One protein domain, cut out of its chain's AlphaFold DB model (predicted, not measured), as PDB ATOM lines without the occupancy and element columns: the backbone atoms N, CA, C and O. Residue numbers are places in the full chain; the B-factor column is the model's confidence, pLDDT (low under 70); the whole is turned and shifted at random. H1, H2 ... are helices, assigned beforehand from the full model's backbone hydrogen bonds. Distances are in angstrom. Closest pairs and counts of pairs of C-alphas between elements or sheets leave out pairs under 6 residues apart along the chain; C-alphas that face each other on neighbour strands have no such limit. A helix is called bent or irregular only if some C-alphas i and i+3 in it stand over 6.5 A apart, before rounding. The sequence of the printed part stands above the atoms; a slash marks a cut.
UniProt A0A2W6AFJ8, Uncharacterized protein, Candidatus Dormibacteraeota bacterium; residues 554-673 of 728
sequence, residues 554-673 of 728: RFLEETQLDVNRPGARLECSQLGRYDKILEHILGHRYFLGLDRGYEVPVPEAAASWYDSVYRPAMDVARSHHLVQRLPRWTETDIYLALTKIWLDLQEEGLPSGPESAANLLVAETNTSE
ATOM      1  N   ARG A 554      28.255 -14.634  -7.264       90.44
ATOM      2  CA  ARG A 554      26.911 -14.057  -7.094       90.44
ATOM      3  C   ARG A 554      26.146 -13.986  -8.418       90.44
ATOM      4  O   ARG A 554      24.976 -14.351  -8.473       90.44
ATOM      5  N   PHE A 555      26.813 -13.562  -9.490       93.75
ATOM      6  CA  PHE A 555      26.228 -13.554 -10.831       93.75
ATOM      7  C   PHE A 555      25.812 -14.965 -11.287       93.75
ATOM      8  O   PHE A 555      24.726 -15.136 -11.842       93.75
ATOM      9  N   LEU A 556      26.623 -15.994 -11.022       93.06
ATOM     10  CA  LEU A 556      26.290 -17.391 -11.326       93.06
ATOM     11  C   LEU A 556      25.196 -17.958 -10.407       93.06
ATOM     12  O   LEU A 556      24.377 -18.751 -10.856       93.06
ATOM     13  N   GLU A 557      25.116 -17.539  -9.146       91.31
ATOM     14  CA  GLU A 557      24.027 -17.908  -8.233       91.31
ATOM     15  C   GLU A 557      22.662 -17.400  -8.722       91.31
ATOM     16  O   GLU A 557      21.680 -18.145  -8.668       91.31
ATOM     17  N   GLU A 558      22.603 -16.173  -9.251       93.06
ATOM     18  CA  GLU A 558      21.372 -15.567  -9.772       93.06
ATOM     19  C   GLU A 558      21.006 -16.059 -11.187       93.06
ATOM     20  O   GLU A 558      19.836 -16.316 -11.481       93.06
ATOM     21  N   THR A 559      21.997 -16.230 -12.071       94.75
ATOM     22  CA  THR A 559      21.775 -16.600 -13.485       94.75
ATOM     23  C   THR A 559      21.831 -18.102 -13.770       94.75
ATOM     24  O   THR A 559      21.312 -18.546 -14.793       94.75
ATOM     25  N   GLN A 560      22.469 -18.897 -12.905       93.38
ATOM     26  CA  GLN A 560      22.713 -20.338 -13.080       93.38
ATOM     27  C   GLN A 560      23.292 -20.700 -14.463       93.38
ATOM     28  O   GLN A 560      22.994 -21.761 -15.022       93.38
ATOM     29  N   LEU A 561      24.079 -19.800 -15.065       92.81
ATOM     30  CA  LEU A 561      24.687 -20.016 -16.382       92.81
ATOM     31  C   LEU A 561      25.727 -21.145 -16.359       92.81
ATOM     32  O   LEU A 561      25.845 -21.871 -17.341       92.81
ATOM     33  N   ASP A 562      26.399 -21.351 -15.229       90.06
ATOM     34  CA  ASP A 562      27.286 -22.485 -14.952       90.06
ATOM     35  C   ASP A 562      26.571 -23.842 -15.066       90.06
ATOM     36  O   ASP A 562      27.138 -24.796 -15.599       90.06
ATOM     37  N   VAL A 563      25.311 -23.917 -14.628       89.62
ATOM     38  CA  VAL A 563      24.470 -25.121 -14.718       89.62
ATOM     39  C   VAL A 563      23.813 -25.244 -16.094       89.62
ATOM     40  O   VAL A 563      23.888 -26.289 -16.742       89.62
ATOM     41  N   ASN A 564      23.165 -24.175 -16.561       92.50
ATOM     42  CA  ASN A 564      22.329 -24.201 -17.763       92.50
ATOM     43  C   ASN A 564      23.141 -24.143 -19.064       92.50
ATOM     44  O   ASN A 564      22.679 -24.619 -20.105       92.50
ATOM     45  N   ARG A 565      24.340 -23.550 -19.040       92.25
ATOM     46  CA  ARG A 565      25.263 -23.426 -20.177       92.25
ATOM     47  C   ARG A 565      26.718 -23.612 -19.702       92.25
ATOM     48  O   ARG A 565      27.481 -22.655 -19.749       92.25
ATOM     49  N   PRO A 566      27.177 -24.832 -19.354       85.50
ATOM     50  CA  PRO A 566      28.511 -25.058 -18.763       85.50
ATOM     51  C   PRO A 566      29.728 -24.578 -19.587       85.50
ATOM     52  O   PRO A 566      30.843 -24.503 -19.072       85.50
ATOM     53  N   GLY A 567      29.543 -24.260 -20.875       84.19
ATOM     54  CA  GLY A 567      30.555 -23.620 -21.725       84.19
ATOM     55  C   GLY A 567      30.630 -22.085 -21.621       84.19
ATOM     56  O   GLY A 567      31.532 -21.492 -22.207       84.19
ATOM     57  N   ALA A 568      29.709 -21.432 -20.907       85.31
ATOM     58  CA  ALA A 568      29.607 -19.979 -20.771       85.31
ATOM     59  C   ALA A 568      30.559 -19.435 -19.689       85.31
ATOM     60  O   ALA A 568      30.142 -19.084 -18.588       85.31
ATOM     61  N   ARG A 569      31.860 -19.362 -19.995       83.56
ATOM     62  CA  ARG A 569      32.870 -18.772 -19.096       83.56
ATOM     63  C   ARG A 569      33.001 -17.264 -19.331       83.56
ATOM     64  O   ARG A 569      33.761 -16.833 -20.191       83.56
ATOM     65  N   LEU A 570      32.245 -16.473 -18.571       89.75
ATOM     66  CA  LEU A 570      32.098 -15.021 -18.748       89.75
ATOM     67  C   LEU A 570      33.094 -14.193 -17.915       89.75
ATOM     68  O   LEU A 570      32.718 -13.228 -17.261       89.75
ATOM     69  N   GLU A 571      34.379 -14.546 -17.931       86.75
ATOM     70  CA  GLU A 571      35.398 -13.859 -17.119       86.75
ATOM     71  C   GLU A 571      35.527 -12.367 -17.492       86.75
ATOM     72  O   GLU A 571      35.568 -12.025 -18.674       86.75
ATOM     73  N   CYS A 572      35.611 -11.470 -16.504       86.50
ATOM     74  CA  CYS A 572      35.785 -10.016 -16.674       86.50
ATOM     75  C   CYS A 572      37.108  -9.544 -16.052       86.50
ATOM     76  O   CYS A 572      37.468  -9.993 -14.963       86.50
ATOM     77  N   SER A 573      37.824  -8.600 -16.680       82.62
ATOM     78  CA  SER A 573      39.108  -8.117 -16.125       82.62
ATOM     79  C   SER A 573      38.963  -7.104 -14.981       82.62
ATOM     80  O   SER A 573      39.921  -6.867 -14.238       82.62
ATOM     81  N   GLN A 574      37.780  -6.501 -14.826       80.62
ATOM     82  CA  GLN A 574      37.487  -5.411 -13.889       80.62
ATOM     83  C   GLN A 574      36.249  -5.713 -13.035       80.62
ATOM     84  O   GLN A 574      35.334  -6.393 -13.489       80.62
ATOM     85  N   LEU A 575      36.218  -5.149 -11.824       80.94
ATOM     86  CA  LEU A 575      35.058  -5.176 -10.925       80.94
ATOM     87  C   LEU A 575      33.912  -4.280 -11.432       80.94
ATOM     88  O   LEU A 575      34.153  -3.301 -12.146       80.94
ATOM     89  N   GLY A 576      32.683  -4.589 -11.021       78.25
ATOM     90  CA  GLY A 576      31.439  -3.907 -11.401       78.25
ATOM     91  C   GLY A 576      30.986  -4.199 -12.835       78.25
ATOM     92  O   GLY A 576      30.203  -3.442 -13.412       78.25
ATOM     93  N   ARG A 577      31.527  -5.254 -13.457       84.50
ATOM     94  CA  ARG A 577      31.227  -5.636 -14.845       84.50
ATOM     95  C   ARG A 577      30.077  -6.630 -14.918       84.50
ATOM     96  O   ARG A 577      29.287  -6.539 -15.857       84.50
ATOM     97  N   TYR A 578      29.926  -7.506 -13.925       88.31
ATOM     98  CA  TYR A 578      28.824  -8.468 -13.904       88.31
ATOM     99  C   TYR A 578      27.475  -7.791 -13.650       88.31
ATOM    100  O   TYR A 578      26.489  -8.199 -14.255       88.31
ATOM    101  N   ASP A 579      27.443  -6.692 -12.888       85.81
ATOM    102  CA  ASP A 579      26.245  -5.855 -12.723       85.81
ATOM    103  C   ASP A 579      25.720  -5.346 -14.081       85.81
ATOM    104  O   ASP A 579      24.519  -5.367 -14.342       85.81
ATOM    105  N   LYS A 580      26.618  -4.960 -15.003       86.06
ATOM    106  CA  LYS A 580      26.244  -4.528 -16.363       86.06
ATOM    107  C   LYS A 580      25.779  -5.672 -17.255       86.06
ATOM    108  O   LYS A 580      24.848  -5.499 -18.036       86.06
ATOM    109  N   ILE A 581      26.364  -6.858 -17.110       92.94
ATOM    110  CA  ILE A 581      25.872  -8.057 -17.800       92.94
ATOM    111  C   ILE A 581      24.475  -8.426 -17.281       92.94
ATOM    112  O   ILE A 581      23.594  -8.755 -18.074       92.94
ATOM    113  N   LEU A 582      24.241  -8.312 -15.971       90.31
ATOM    114  CA  LEU A 582      22.938  -8.546 -15.359       90.31
ATOM    115  C   LEU A 582      21.899  -7.513 -15.821       90.31
ATOM    116  O   LEU A 582      20.795  -7.910 -16.178       90.31
ATOM    117  N   GLU A 583      22.248  -6.224 -15.933       87.12
ATOM    118  CA  GLU A 583      21.389  -5.212 -16.575       87.12
ATOM    119  C   GLU A 583      20.986  -5.627 -18.004       87.12
ATOM    120  O   GLU A 583      19.808  -5.547 -18.358       87.12
ATOM    121  N   HIS A 584      21.924  -6.138 -18.814       91.50
ATOM    122  CA  HIS A 584      21.628  -6.611 -20.175       91.50
ATOM    123  C   HIS A 584      20.718  -7.857 -20.171       91.50
ATOM    124  O   HIS A 584      19.795  -7.947 -20.983       91.50
ATOM    125  N   ILE A 585      20.930  -8.797 -19.242       94.25
ATOM    126  CA  ILE A 585      20.077  -9.985 -19.058       94.25
ATOM    127  C   ILE A 585      18.669  -9.587 -18.601       94.25
ATOM    128  O   ILE A 585      17.694 -10.145 -19.097       94.25
ATOM    129  N   LEU A 586      18.532  -8.619 -17.691       89.81
ATOM    130  CA  LEU A 586      17.238  -8.130 -17.207       89.81
ATOM    131  C   LEU A 586      16.490  -7.323 -18.280       89.81
ATOM    132  O   LEU A 586      15.268  -7.444 -18.390       89.81
ATOM    133  N   GLY A 587      17.205  -6.578 -19.129       87.62
ATOM    134  CA  GLY A 587      16.644  -5.975 -20.340       87.62
ATOM    135  C   GLY A 587      16.124  -7.035 -21.319       87.62
ATOM    136  O   GLY A 587      14.972  -6.969 -21.746       87.62
ATOM    137  N   HIS A 588      16.924  -8.068 -21.605       90.62
ATOM    138  CA  HIS A 588      16.507  -9.206 -22.440       90.62
ATOM    139  C   HIS A 588      15.300  -9.947 -21.849       90.62
ATOM    140  O   HIS A 588      14.342 -10.238 -22.560       90.62
ATOM    141  N   ARG A 589      15.304 -10.190 -20.532       92.06
ATOM    142  CA  ARG A 589      14.205 -10.799 -19.764       92.06
ATOM    143  C   ARG A 589      12.889 -10.047 -19.943       92.06
ATOM    144  O   ARG A 589      11.852 -10.692 -20.073       92.06
ATOM    145  N   TYR A 590      12.925  -8.714 -19.937       88.00
ATOM    146  CA  TYR A 590      11.736  -7.881 -20.112       88.00
ATOM    147  C   TYR A 590      11.093  -8.103 -21.487       88.00
ATOM    148  O   TYR A 590       9.921  -8.471 -21.556       88.00
ATOM    149  N   PHE A 591      11.863  -7.970 -22.572       84.38
ATOM    150  CA  PHE A 591      11.348  -8.195 -23.930       84.38
ATOM    151  C   PHE A 591      10.926  -9.654 -24.157       84.38
ATOM    152  O   PHE A 591       9.829  -9.906 -24.646       84.38
ATOM    153  N   LEU A 592      11.722 -10.622 -23.691       90.00
ATOM    154  CA  LEU A 592      11.392 -12.049 -23.769       90.00
ATOM    155  C   LEU A 592      10.099 -12.402 -23.008       90.00
ATOM    156  O   LEU A 592       9.368 -13.301 -23.421       90.00
ATOM    157  N   GLY A 593       9.806 -11.704 -21.906       85.56
ATOM    158  CA  GLY A 593       8.553 -11.844 -21.163       85.56
ATOM    159  C   GLY A 593       7.344 -11.264 -21.899       85.56
ATOM    160  O   GLY A 593       6.273 -11.874 -21.872       85.56
ATOM    161  N   LEU A 594       7.513 -10.140 -22.608       87.06
ATOM    162  CA  LEU A 594       6.476  -9.583 -23.487       87.06
ATOM    163  C   LEU A 594       6.145 -10.546 -24.636       87.06
ATOM    164  O   LEU A 594       4.972 -10.841 -24.856       87.06
ATOM    165  N   ASP A 595       7.165 -11.091 -25.307       86.81
ATOM    166  CA  ASP A 595       6.998 -12.021 -26.434       86.81
ATOM    167  C   ASP A 595       6.312 -13.337 -26.026       86.81
ATOM    168  O   ASP A 595       5.569 -13.933 -26.808       86.81
ATOM    169  N   ARG A 596       6.562 -13.810 -24.798       88.62
ATOM    170  CA  ARG A 596       6.018 -15.078 -24.281       88.62
ATOM    171  C   ARG A 596       4.716 -14.935 -23.492       88.62
ATOM    172  O   ARG A 596       4.069 -15.945 -23.222       88.62
ATOM    173  N   GLY A 597       4.341 -13.720 -23.095       87.06
ATOM    174  CA  GLY A 597       3.134 -13.451 -22.307       87.06
ATOM    175  C   GLY A 597       3.186 -13.918 -20.844       87.06
ATOM    176  O   GLY A 597       2.137 -14.013 -20.208       87.06
ATOM    177  N   TYR A 598       4.372 -14.214 -20.297       87.12
ATOM    178  CA  TYR A 598       4.559 -14.573 -18.886       87.12
ATOM    179  C   TYR A 598       5.897 -14.058 -18.337       87.12
ATOM    180  O   TYR A 598       6.834 -13.782 -19.088       87.12
ATOM    181  N   GLU A 599       6.006 -13.933 -17.013       85.94
ATOM    182  CA  GLU A 599       7.248 -13.499 -16.369       85.94
ATOM    183  C   GLU A 599       8.309 -14.615 -16.399       85.94
ATOM    184  O   GLU A 599       8.210 -15.620 -15.693       85.94
ATOM    185  N   VAL A 600       9.346 -14.430 -17.216       92.88
ATOM    186  CA  VAL A 600      10.436 -15.402 -17.391       92.88
ATOM    187  C   VAL A 600      11.376 -15.391 -16.168       92.88
ATOM    188  O   VAL A 600      11.796 -14.309 -15.741       92.88
ATOM    189  N   PRO A 601      11.760 -16.542 -15.584       94.38
ATOM    190  CA  PRO A 601      12.767 -16.601 -14.519       94.38
ATOM    191  C   PRO A 601      14.147 -16.105 -14.981       94.38
ATOM    192  O   PRO A 601      14.535 -16.329 -16.128       94.38
ATOM    193  N   VAL A 602      14.927 -15.480 -14.088       95.00
ATOM    194  CA  VAL A 602      16.264 -14.948 -14.433       95.00
ATOM    195  C   VAL A 602      17.194 -16.015 -15.045       95.00
ATOM    196  O   VAL A 602      17.790 -15.710 -16.078       95.00
ATOM    197  N   PRO A 603      17.257 -17.272 -14.552       96.56
ATOM    198  CA  PRO A 603      18.079 -18.307 -15.187       96.56
ATOM    199  C   PRO A 603      17.681 -18.670 -16.624       96.56
ATOM    200  O   PRO A 603      18.542 -18.918 -17.470       96.56
ATOM    201  N   GLU A 604      16.380 -18.667 -16.929       94.75
ATOM    202  CA  GLU A 604      15.885 -18.926 -18.286       94.75
ATOM    203  C   GLU A 604      16.216 -17.752 -19.221       94.75
ATOM    204  O   GLU A 604      16.695 -17.956 -20.342       94.75
ATOM    205  N   ALA A 605      16.027 -16.520 -18.744       95.62
ATOM    206  CA  ALA A 605      16.380 -15.320 -19.492       95.62
ATOM    207  C   ALA A 605      17.893 -15.214 -19.739       95.62
ATOM    208  O   ALA A 605      18.293 -14.880 -20.852       95.62
ATOM    209  N   ALA A 606      18.728 -15.559 -18.755       96.50
ATOM    210  CA  ALA A 606      20.183 -15.575 -18.883       96.50
ATOM    211  C   ALA A 606      20.655 -16.596 -19.930       96.50
ATOM    212  O   ALA A 606      21.461 -16.262 -20.801       96.50
ATOM    213  N   ALA A 607      20.113 -17.819 -19.906       96.25
ATOM    214  CA  ALA A 607      20.417 -18.837 -20.911       96.25
ATOM    215  C   ALA A 607      19.982 -18.403 -22.326       96.25
ATOM    216  O   ALA A 607      20.738 -18.572 -23.285       96.25
ATOM    217  N   SER A 608      18.798 -17.791 -22.458       95.31
ATOM    218  CA  SER A 608      18.315 -17.235 -23.728       95.31
ATOM    219  C   SER A 608      19.198 -16.088 -24.233       95.31
ATOM    220  O   SER A 608      19.593 -16.095 -25.400       95.31
ATOM    221  N   TRP A 609      19.548 -15.134 -23.368       96.38
ATOM    222  CA  TRP A 609      20.439 -14.013 -23.676       96.38
ATOM    223  C   TRP A 609      21.824 -14.499 -24.123       96.38
ATOM    224  O   TRP A 609      22.370 -13.994 -25.104       96.38
ATOM    225  N   TYR A 610      22.374 -15.528 -23.471       96.25
ATOM    226  CA  TYR A 610      23.678 -16.075 -23.842       96.25
ATOM    227  C   TYR A 610      23.674 -16.635 -25.275       96.25
ATOM    228  O   TYR A 610      24.560 -16.321 -26.073       96.25
ATOM    229  N   ASP A 611      22.647 -17.415 -25.626       95.25
ATOM    230  CA  ASP A 611      22.538 -18.057 -26.941       95.25
ATOM    231  C   ASP A 611      22.168 -17.093 -28.084       95.25
ATOM    232  O   ASP A 611      22.562 -17.343 -29.229       95.25
ATOM    233  N   SER A 612      21.400 -16.035 -27.789       93.31
ATOM    234  CA  SER A 612      20.801 -15.131 -28.791       93.31
ATOM    235  C   SER A 612      21.428 -13.736 -28.875       93.31
ATOM    236  O   SER A 612      21.293 -13.089 -29.909       93.31
ATOM    237  N   VAL A 613      22.147 -13.286 -27.841       92.19
ATOM    238  CA  VAL A 613      22.778 -11.955 -27.786       92.19
ATOM    239  C   VAL A 613      24.287 -12.072 -27.589       92.19
ATOM    240  O   VAL A 613      25.047 -11.606 -28.437       92.19
ATOM    241  N   TYR A 614      24.742 -12.716 -26.506       94.38
ATOM    242  CA  TYR A 614      26.173 -12.770 -26.176       94.38
ATOM    243  C   TYR A 614      26.980 -13.536 -27.228       94.38
ATOM    244  O   TYR A 614      27.928 -12.993 -27.796       94.38
ATOM    245  N   ARG A 615      26.597 -14.788 -27.526       94.12
ATOM    246  CA  ARG A 615      27.329 -15.625 -28.486       94.12
ATOM    247  C   ARG A 615      27.362 -14.998 -29.893       94.12
ATOM    248  O   ARG A 615      28.472 -14.855 -30.395       94.12
ATOM    249  N   PRO A 616      26.244 -14.540 -30.499       93.88
ATOM    250  CA  PRO A 616      26.294 -13.879 -31.807       93.88
ATOM    251  C   PRO A 616      27.171 -12.619 -31.829       93.88
ATOM    252  O   PRO A 616      27.979 -12.460 -32.743       93.88
ATOM    253  N   ALA A 617      27.095 -11.758 -30.805       91.38
ATOM    254  CA  ALA A 617      27.963 -10.581 -30.710       91.38
ATOM    255  C   ALA A 617      29.454 -10.965 -30.610       91.38
ATOM    256  O   ALA A 617      30.309 -10.321 -31.222       91.38
ATOM    257  N   MET A 618      29.773 -12.045 -29.891       93.19
ATOM    258  CA  MET A 618      31.136 -12.570 -29.806       93.19
ATOM    259  C   MET A 618      31.609 -13.270 -31.081       93.19
ATOM    260  O   MET A 618      32.794 -13.199 -31.398       93.19
ATOM    261  N   ASP A 619      30.721 -13.885 -31.856       93.00
ATOM    262  CA  ASP A 619      31.074 -14.465 -33.153       93.00
ATOM    263  C   ASP A 619      31.423 -13.369 -34.179       93.00
ATOM    264  O   ASP A 619      32.410 -13.507 -34.909       93.00
ATOM    265  N   VAL A 620      30.733 -12.220 -34.141       92.00
ATOM    266  CA  VAL A 620      31.148 -10.997 -34.860       92.00
ATOM    267  C   VAL A 620      32.494 -10.476 -34.335       92.00
ATOM    268  O   VAL A 620      33.390 -10.148 -35.112       92.00
ATOM    269  N   ALA A 621      32.710 -10.460 -33.016       89.38
ATOM    270  CA  ALA A 621      33.992 -10.031 -32.454       89.38
ATOM    271  C   ALA A 621      35.174 -10.912 -32.916       89.38
ATOM    272  O   ALA A 621      36.269 -10.411 -33.203       89.38
ATOM    273  N   ARG A 622      34.949 -12.227 -33.014       91.50
ATOM    274  CA  ARG A 622      35.929 -13.216 -33.482       91.50
ATOM    275  C   ARG A 622      36.185 -13.107 -34.985       91.50
ATOM    276  O   ARG A 622      37.349 -13.158 -35.375       91.50
ATOM    277  N   SER A 623      35.158 -12.892 -35.813       91.62
ATOM    278  CA  SER A 623      35.332 -12.689 -37.263       91.62
ATOM    279  C   SER A 623      36.095 -11.394 -37.582       91.62
ATOM    280  O   SER A 623      36.925 -11.367 -38.489       91.62
ATOM    281  N   HIS A 624      35.927 -10.351 -36.760       89.19
ATOM    282  CA  HIS A 624      36.730  -9.123 -36.804       89.19
ATOM    283  C   HIS A 624      38.094  -9.233 -36.087       89.19
ATOM    284  O   HIS A 624      38.806  -8.232 -35.948       89.19
ATOM    285  N   HIS A 625      38.508 -10.434 -35.662       88.69
ATOM    286  CA  HIS A 625      39.787 -10.713 -34.994       88.69
ATOM    287  C   HIS A 625      40.066  -9.847 -33.747       88.69
ATOM    288  O   HIS A 625      41.224  -9.585 -33.402       88.69
ATOM    289  N   LEU A 626      39.022  -9.372 -33.055       85.88
ATOM    290  CA  LEU A 626      39.171  -8.449 -31.923       85.88
ATOM    291  C   LEU A 626      39.905  -9.095 -30.742       85.88
ATOM    292  O   LEU A 626      40.756  -8.446 -30.142       85.88
ATOM    293  N   VAL A 627      39.679 -10.388 -30.484       84.38
ATOM    294  CA  VAL A 627      40.383 -11.151 -29.434       84.38
ATOM    295  C   VAL A 627      41.902 -11.178 -29.672       84.38
ATOM    296  O   VAL A 627      42.676 -11.007 -28.735       84.38
ATOM    297  N   GLN A 628      42.357 -11.314 -30.927       85.88
ATOM    298  CA  GLN A 628      43.793 -11.259 -31.242       85.88
ATOM    299  C   GLN A 628      44.360  -9.827 -31.197       85.88
ATOM    300  O   GLN A 628      45.539  -9.643 -30.895       85.88
ATOM    301  N   ARG A 629      43.537  -8.808 -31.491       83.19
ATOM    302  CA  ARG A 629      43.923  -7.383 -31.455       83.19
ATOM    303  C   ARG A 629      43.956  -6.793 -30.042       83.19
ATOM    304  O   ARG A 629      44.702  -5.846 -29.804       83.19
ATOM    305  N   LEU A 630      43.185  -7.350 -29.108       82.25
ATOM    306  CA  LEU A 630      43.052  -6.885 -27.725       82.25
ATOM    307  C   LEU A 630      43.500  -7.957 -26.706       82.25
ATOM    308  O   LEU A 630      42.729  -8.318 -25.820       82.25
ATOM    309  N   PRO A 631      44.766  -8.429 -26.729       77.56
ATOM    310  CA  PRO A 631      45.245  -9.567 -25.924       77.56
ATOM    311  C   PRO A 631      45.347  -9.304 -24.404       77.56
ATOM    312  O   PRO A 631      45.981 -10.065 -23.679       77.56
ATOM    313  N   ARG A 632      44.794  -8.190 -23.912       78.81
ATOM    314  CA  ARG A 632      44.702  -7.836 -22.483       78.81
ATOM    315  C   ARG A 632      43.259  -7.745 -21.982       78.81
ATOM    316  O   ARG A 632      43.060  -7.366 -20.835       78.81
ATOM    317  N   TRP A 633      42.286  -7.974 -22.855       84.06
ATOM    318  CA  TRP A 633      40.859  -7.895 -22.564       84.06
ATOM    319  C   TRP A 633      40.285  -9.305 -22.639       84.06
ATOM    320  O   TRP A 633      40.717 -10.098 -23.480       84.06
ATOM    321  N   THR A 634      39.330  -9.627 -21.774       88.56
ATOM    322  CA  THR A 634      38.590 -10.886 -21.894       88.56
ATOM    323  C   THR A 634      37.580 -10.806 -23.042       88.56
ATOM    324  O   THR A 634      37.259  -9.721 -23.535       88.56
ATOM    325  N   GLU A 635      37.035 -11.949 -23.471       89.69
ATOM    326  CA  GLU A 635      35.907 -11.951 -24.415       89.69
ATOM    327  C   GLU A 635      34.727 -11.119 -23.878       89.69
ATOM    328  O   GLU A 635      34.142 -10.326 -24.613       89.69
ATOM    329  N   THR A 636      34.453 -11.196 -22.576       90.75
ATOM    330  CA  THR A 636      33.377 -10.446 -21.915       90.75
ATOM    331  C   THR A 636      33.636  -8.935 -21.873       90.75
ATOM    332  O   THR A 636      32.710  -8.147 -22.072       90.75
ATOM    333  N   ASP A 637      34.889  -8.500 -21.683       89.75
ATOM    334  CA  ASP A 637      35.259  -7.080 -21.777       89.75
ATOM    335  C   ASP A 637      35.015  -6.536 -23.198       89.75
ATOM    336  O   ASP A 637      34.524  -5.416 -23.368       89.75
ATOM    337  N   ILE A 638      35.326  -7.342 -24.226       90.19
ATOM    338  CA  ILE A 638      35.068  -7.010 -25.635       90.19
ATOM    339  C   ILE A 638      33.557  -6.928 -25.888       90.19
ATOM    340  O   ILE A 638      33.104  -5.942 -26.469       90.19
ATOM    341  N   TYR A 639      32.764  -7.890 -25.402       93.12
ATOM    342  CA  TYR A 639      31.298  -7.844 -25.478       93.12
ATOM    343  C   TYR A 639      30.721  -6.558 -24.862       93.12
ATOM    344  O   TYR A 639      29.888  -5.899 -25.488       93.12
ATOM    345  N   LEU A 640      31.178  -6.165 -23.668       89.56
ATOM    346  CA  LEU A 640      30.696  -4.957 -22.986       89.56
ATOM    347  C   LEU A 640      31.090  -3.662 -23.714       89.56
ATOM    348  O   LEU A 640      30.334  -2.693 -23.696       89.56
ATOM    349  N   ALA A 641      32.242  -3.630 -24.388       88.12
ATOM    350  CA  ALA A 641      32.618  -2.496 -25.229       88.12
ATOM    351  C   ALA A 641      31.820  -2.444 -26.543       88.12
ATOM    352  O   ALA A 641      31.366  -1.372 -26.932       88.12
ATOM    353  N   LEU A 642      31.601  -3.590 -27.198       88.56
ATOM    354  CA  LEU A 642      30.790  -3.682 -28.417       88.56
ATOM    355  C   LEU A 642      29.339  -3.272 -28.166       88.56
ATOM    356  O   LEU A 642      28.788  -2.480 -28.923       88.56
ATOM    357  N   THR A 643      28.731  -3.777 -27.093       87.69
ATOM    358  CA  THR A 643      27.355  -3.418 -26.722       87.69
ATOM    359  C   THR A 643      27.232  -1.960 -26.310       87.69
ATOM    360  O   THR A 643      26.266  -1.320 -26.713       87.69
ATOM    361  N   LYS A 644      28.226  -1.390 -25.614       83.56
ATOM    362  CA  LYS A 644      28.254   0.056 -25.380       83.56
ATOM    363  C   LYS A 644      28.289   0.848 -26.695       83.56
ATOM    364  O   LYS A 644      27.436   1.699 -26.891       83.56
ATOM    365  N   ILE A 645      29.233   0.562 -27.596       84.44
ATOM    366  CA  ILE A 645      29.353   1.294 -28.872       84.44
ATOM    367  C   ILE A 645      28.082   1.134 -29.718       84.44
ATOM    368  O   ILE A 645      27.651   2.083 -30.362       84.44
ATOM    369  N   TRP A 646      27.452  -0.045 -29.705       84.62
ATOM    370  CA  TRP A 646      26.152  -0.261 -30.345       84.62
ATOM    371  C   TRP A 646      25.091   0.686 -29.761       84.62
ATOM    372  O   TRP A 646      24.457   1.409 -30.528       84.62
ATOM    373  N   LEU A 647      24.926   0.726 -28.435       79.50
ATOM    374  CA  LEU A 647      23.957   1.609 -27.775       79.50
ATOM    375  C   LEU A 647      24.244   3.094 -28.054       79.50
ATOM    376  O   LEU A 647      23.331   3.804 -28.464       79.50
ATOM    377  N   ASP A 648      25.502   3.531 -27.940       81.38
ATOM    378  CA  ASP A 648      25.921   4.908 -28.238       81.38
ATOM    379  C   ASP A 648      25.557   5.287 -29.702       81.38
ATOM    380  O   ASP A 648      24.923   6.313 -29.949       81.38
ATOM    381  N   LEU A 649      25.849   4.416 -30.686       83.25
ATOM    382  CA  LEU A 649      25.457   4.613 -32.095       83.25
ATOM    383  C   LEU A 649      23.932   4.648 -32.297       83.25
ATOM    384  O   LEU A 649      23.443   5.333 -33.197       83.25
ATOM    385  N   GLN A 650      23.177   3.885 -31.503       81.38
ATOM    386  CA  GLN A 650      21.718   3.841 -31.573       81.38
ATOM    387  C   GLN A 650      21.082   5.118 -31.003       81.38
ATOM    388  O   GLN A 650      20.118   5.612 -31.589       81.38
ATOM    389  N   GLU A 651      21.627   5.680 -29.920       80.56
ATOM    390  CA  GLU A 651      21.206   6.981 -29.376       80.56
ATOM    391  C   GLU A 651      21.503   8.134 -30.349       80.56
ATOM    392  O   GLU A 651      20.679   9.036 -30.509       80.56
ATOM    393  N   GLU A 652      22.626   8.076 -31.072       81.69
ATOM    394  CA  GLU A 652      22.978   9.042 -32.127       81.69
ATOM    395  C   GLU A 652      22.180   8.857 -33.439       81.69
ATOM    396  O   GLU A 652      22.316   9.657 -34.369       81.69
ATOM    397  N   GLY A 653      21.332   7.824 -33.542       80.75
ATOM    398  CA  GLY A 653      20.538   7.530 -34.743       80.75
ATOM    399  C   GLY A 653      21.362   7.040 -35.943       80.75
ATOM    400  O   GLY A 653      20.905   7.113 -37.085       80.75
ATOM    401  N   LEU A 654      22.583   6.557 -35.699       80.94
ATOM    402  CA  LEU A 654      23.498   6.029 -36.708       80.94
ATOM    403  C   LEU A 654      23.222   4.537 -36.998       80.94
ATOM    404  O   LEU A 654      22.529   3.873 -36.224       80.94
ATOM    405  N   PRO A 655      23.762   3.968 -38.100       78.50
ATOM    406  CA  PRO A 655      23.654   2.538 -38.397       78.50
ATOM    407  C   PRO A 655      24.267   1.678 -37.282       78.50
ATOM    408  O   PRO A 655      25.482   1.484 -37.217       78.50
ATOM    409  N   SER A 656      23.415   1.170 -36.398       78.88
ATOM    410  CA  SER A 656      23.793   0.486 -35.166       78.88
ATOM    411  C   SER A 656      23.672  -1.040 -35.296       78.88
ATOM    412  O   SER A 656      22.981  -1.553 -36.177       78.88
ATOM    413  N   GLY A 657      24.407  -1.774 -34.457       79.31
ATOM    414  CA  GLY A 657      24.510  -3.236 -34.511       79.31
ATOM    415  C   GLY A 657      25.925  -3.745 -34.206       79.31
ATOM    416  O   GLY A 657      26.872  -2.946 -34.171       79.31
ATOM    417  N   PRO A 658      26.100  -5.063 -33.992       79.31
ATOM    418  CA  PRO A 658      27.383  -5.638 -33.596       79.31
ATOM    419  C   PRO A 658      28.476  -5.466 -34.664       79.31
ATOM    420  O   PRO A 658      29.613  -5.160 -34.307       79.31
ATOM    421  N   GLU A 659      28.161  -5.562 -35.960       85.06
ATOM    422  CA  GLU A 659      29.120  -5.313 -37.048       85.06
ATOM    423  C   GLU A 659      29.587  -3.850 -37.087       85.06
ATOM    424  O   GLU A 659      30.784  -3.584 -37.234       85.06
ATOM    425  N   SER A 660      28.675  -2.883 -36.935       83.12
ATOM    426  CA  SER A 660      29.035  -1.457 -36.887       83.12
ATOM    427  C   SER A 660      29.945  -1.156 -35.696       83.12
ATOM    428  O   SER A 660      30.991  -0.521 -35.858       83.12
ATOM    429  N   ALA A 661      29.593  -1.674 -34.516       85.06
ATOM    430  CA  ALA A 661      30.384  -1.517 -33.302       85.06
ATOM    431  C   ALA A 661      31.775  -2.167 -33.418       85.06
ATOM    432  O   ALA A 661      32.779  -1.555 -33.045       85.06
ATOM    433  N   ALA A 662      31.864  -3.370 -33.998       86.44
ATOM    434  CA  ALA A 662      33.133  -4.064 -34.205       86.44
ATOM    435  C   ALA A 662      34.053  -3.314 -35.177       86.44
ATOM    436  O   ALA A 662      35.248  -3.172 -34.907       86.44
ATOM    437  N   ASN A 663      33.511  -2.776 -36.273       84.56
ATOM    438  CA  ASN A 663      34.278  -1.964 -37.217       84.56
ATOM    439  C   ASN A 663      34.830  -0.681 -36.573       84.56
ATOM    440  O   ASN A 663      35.998  -0.344 -36.792       84.56
ATOM    441  N   LEU A 664      34.033   0.003 -35.746       83.44
ATOM    442  CA  LEU A 664      34.463   1.212 -35.040       83.44
ATOM    443  C   LEU A 664      35.561   0.900 -34.008       83.44
ATOM    444  O   LEU A 664      36.609   1.548 -34.011       83.44
ATOM    445  N   LEU A 665      35.405  -0.169 -33.220       83.38
ATOM    446  CA  LEU A 665      36.412  -0.620 -32.251       83.38
ATOM    447  C   LEU A 665      37.739  -1.044 -32.929       83.38
ATOM    448  O   LEU A 665      38.833  -0.771 -32.421       83.38
ATOM    449  N   VAL A 666      37.679  -1.644 -34.126       83.25
ATOM    450  CA  VAL A 666      38.870  -1.892 -34.965       83.25
ATOM    451  C   VAL A 666      39.504  -0.578 -35.458       83.25
ATOM    452  O   VAL A 666      40.731  -0.476 -35.534       83.25
ATOM    453  N   ALA A 667      38.725   0.456 -35.783       78.62
ATOM    454  CA  ALA A 667      39.263   1.745 -36.228       78.62
ATOM    455  C   ALA A 667      39.992   2.508 -35.100       78.62
ATOM    456  O   ALA A 667      41.088   3.045 -35.317       78.62
ATOM    457  N   GLU A 668      39.443   2.509 -33.883       75.19
ATOM    458  CA  GLU A 668      40.053   3.154 -32.708       75.19
ATOM    459  C   GLU A 668      41.367   2.485 -32.279       75.19
ATOM    460  O   GLU A 668      42.371   3.160 -32.008       75.19
ATOM    461  N   THR A 669      41.399   1.149 -32.275       68.62
ATOM    462  CA  THR A 669      42.599   0.369 -31.928       68.62
ATOM    463  C   THR A 669      43.730   0.594 -32.935       68.62
ATOM    464  O   THR A 669      44.848   0.930 -32.534       68.62
ATOM    465  N   ASN A 670      43.440   0.542 -34.241       66.25
ATOM    466  CA  ASN A 670      44.410   0.863 -35.297       66.25
ATOM    467  C   ASN A 670      44.953   2.302 -35.193       66.25
ATOM    468  O   ASN A 670      46.138   2.551 -35.435       66.25
ATOM    469  N   THR A 671      44.107   3.266 -34.818       58.62
ATOM    470  CA  THR A 671      44.515   4.668 -34.626       58.62
ATOM    471  C   THR A 671      45.463   4.810 -33.432       58.62
ATOM    472  O   THR A 671      46.524   5.430 -33.544       58.62
ATOM    473  N   SER A 672      45.140   4.144 -32.322       56.28
ATOM    474  CA  SER A 672      45.966   4.096 -31.113       56.28
ATOM    475  C   SER A 672      47.331   3.440 -31.363       56.28
ATOM    476  O   SER A 672      48.364   3.965 -30.930       56.28
ATOM    477  N   GLU A 673      47.381   2.342 -32.126       56.12
ATOM    478  CA  GLU A 673      48.643   1.712 -32.532       56.12
ATOM    479  C   GLU A 673      49.496   2.608 -33.439       56.12
ATOM    480  O   GLU A 673      50.712   2.691 -33.243       56.12
TER     481      GLU A 673
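What this domain is: This is residues 554 to 673 of the 728 residues of an uncharacterized protein of Candidatus Dormibacteraeota bacterium (UniProt A0A2W6AFJ8). One long, slightly bent helix, H4, makes a spine, and two groups of helices pack on its two halves. H3 crosses the first half, H4a, at about a right angle, and the short H1 and H2 also pack on H4a; H6 and H7, crossing each other, pack on the second half, H4b, and the short H5 lies next to H6 and H7. The printed part has 120 residues with seven named helices, H1 to H7 in order along the chain, and no named strand: the class is all helix. The whole is compact, with a radius of gyration of the C-alphas of 14.9 A, and only just elongated, spanning 46 by 31 by 24 A.

How they stand to each other: H1, residues 554 to 559, and H2, residues 561 to 564, are close but not clearly touching. H3, residues 578 to 596, only just touches H1, with 3 pairs of C-alphas within 8 A, the closest being Phe 555 and Tyr 578, 6.5 A. H4, residues 602 to 623, was assigned as one helix by its hydrogen bonds but is bent, with C-alphas 612 and 615 6.6 A apart; its arms H4a, residues 602 to 612, and H4b, residues 615 to 623, stand at a shallow tilt of 32 degrees, only just short of steep. H3, with residues 585 to 592 alone, touches H4a about perpendicular at 90 degrees; their closest C-alphas, Arg 589 and Ala 605, are 5.0 A apart. H6, residues 635 to 651, touches H4b with residues 635 to 642 alone, closest at C-alphas Met 618 and Tyr 639, 6.4 A. H7, residues 658 to 673, touches H6, closest at C-alphas Trp 646 and Ala 661, 5.3 A; their 72 degrees is only just about perpendicular. H5, residues 626 to 629, only just touches H6 and H7, with 3 pairs of C-alphas within 8 A each. H3 and H7 are apart. Every O i to N i+4 pair is within hydrogen-bond range in H1, H3, H4a, H4b, H6 and H7; H2 and H5 are too short for one.

Where its parts are: H1 begins at C-alpha 554 (26.911, -14.057, -7.094). From first to last C-alpha H3 measures 25.9 A, H4a 15.1 A, H4b 12.2 A, H6 24.5 A and H7 22.5 A. H7 ends at C-alpha 673 (48.643, 1.712, -32.532).

The domain as a whole: The two C-alphas farthest apart, Gly 597 and Glu 673, are 49.0 A apart. The printed part has no cut. The link from H2 to H3 is long, 13 residues. Mean pLDDT of the printed part is 86.7, and residues 669 to 673 are under 70.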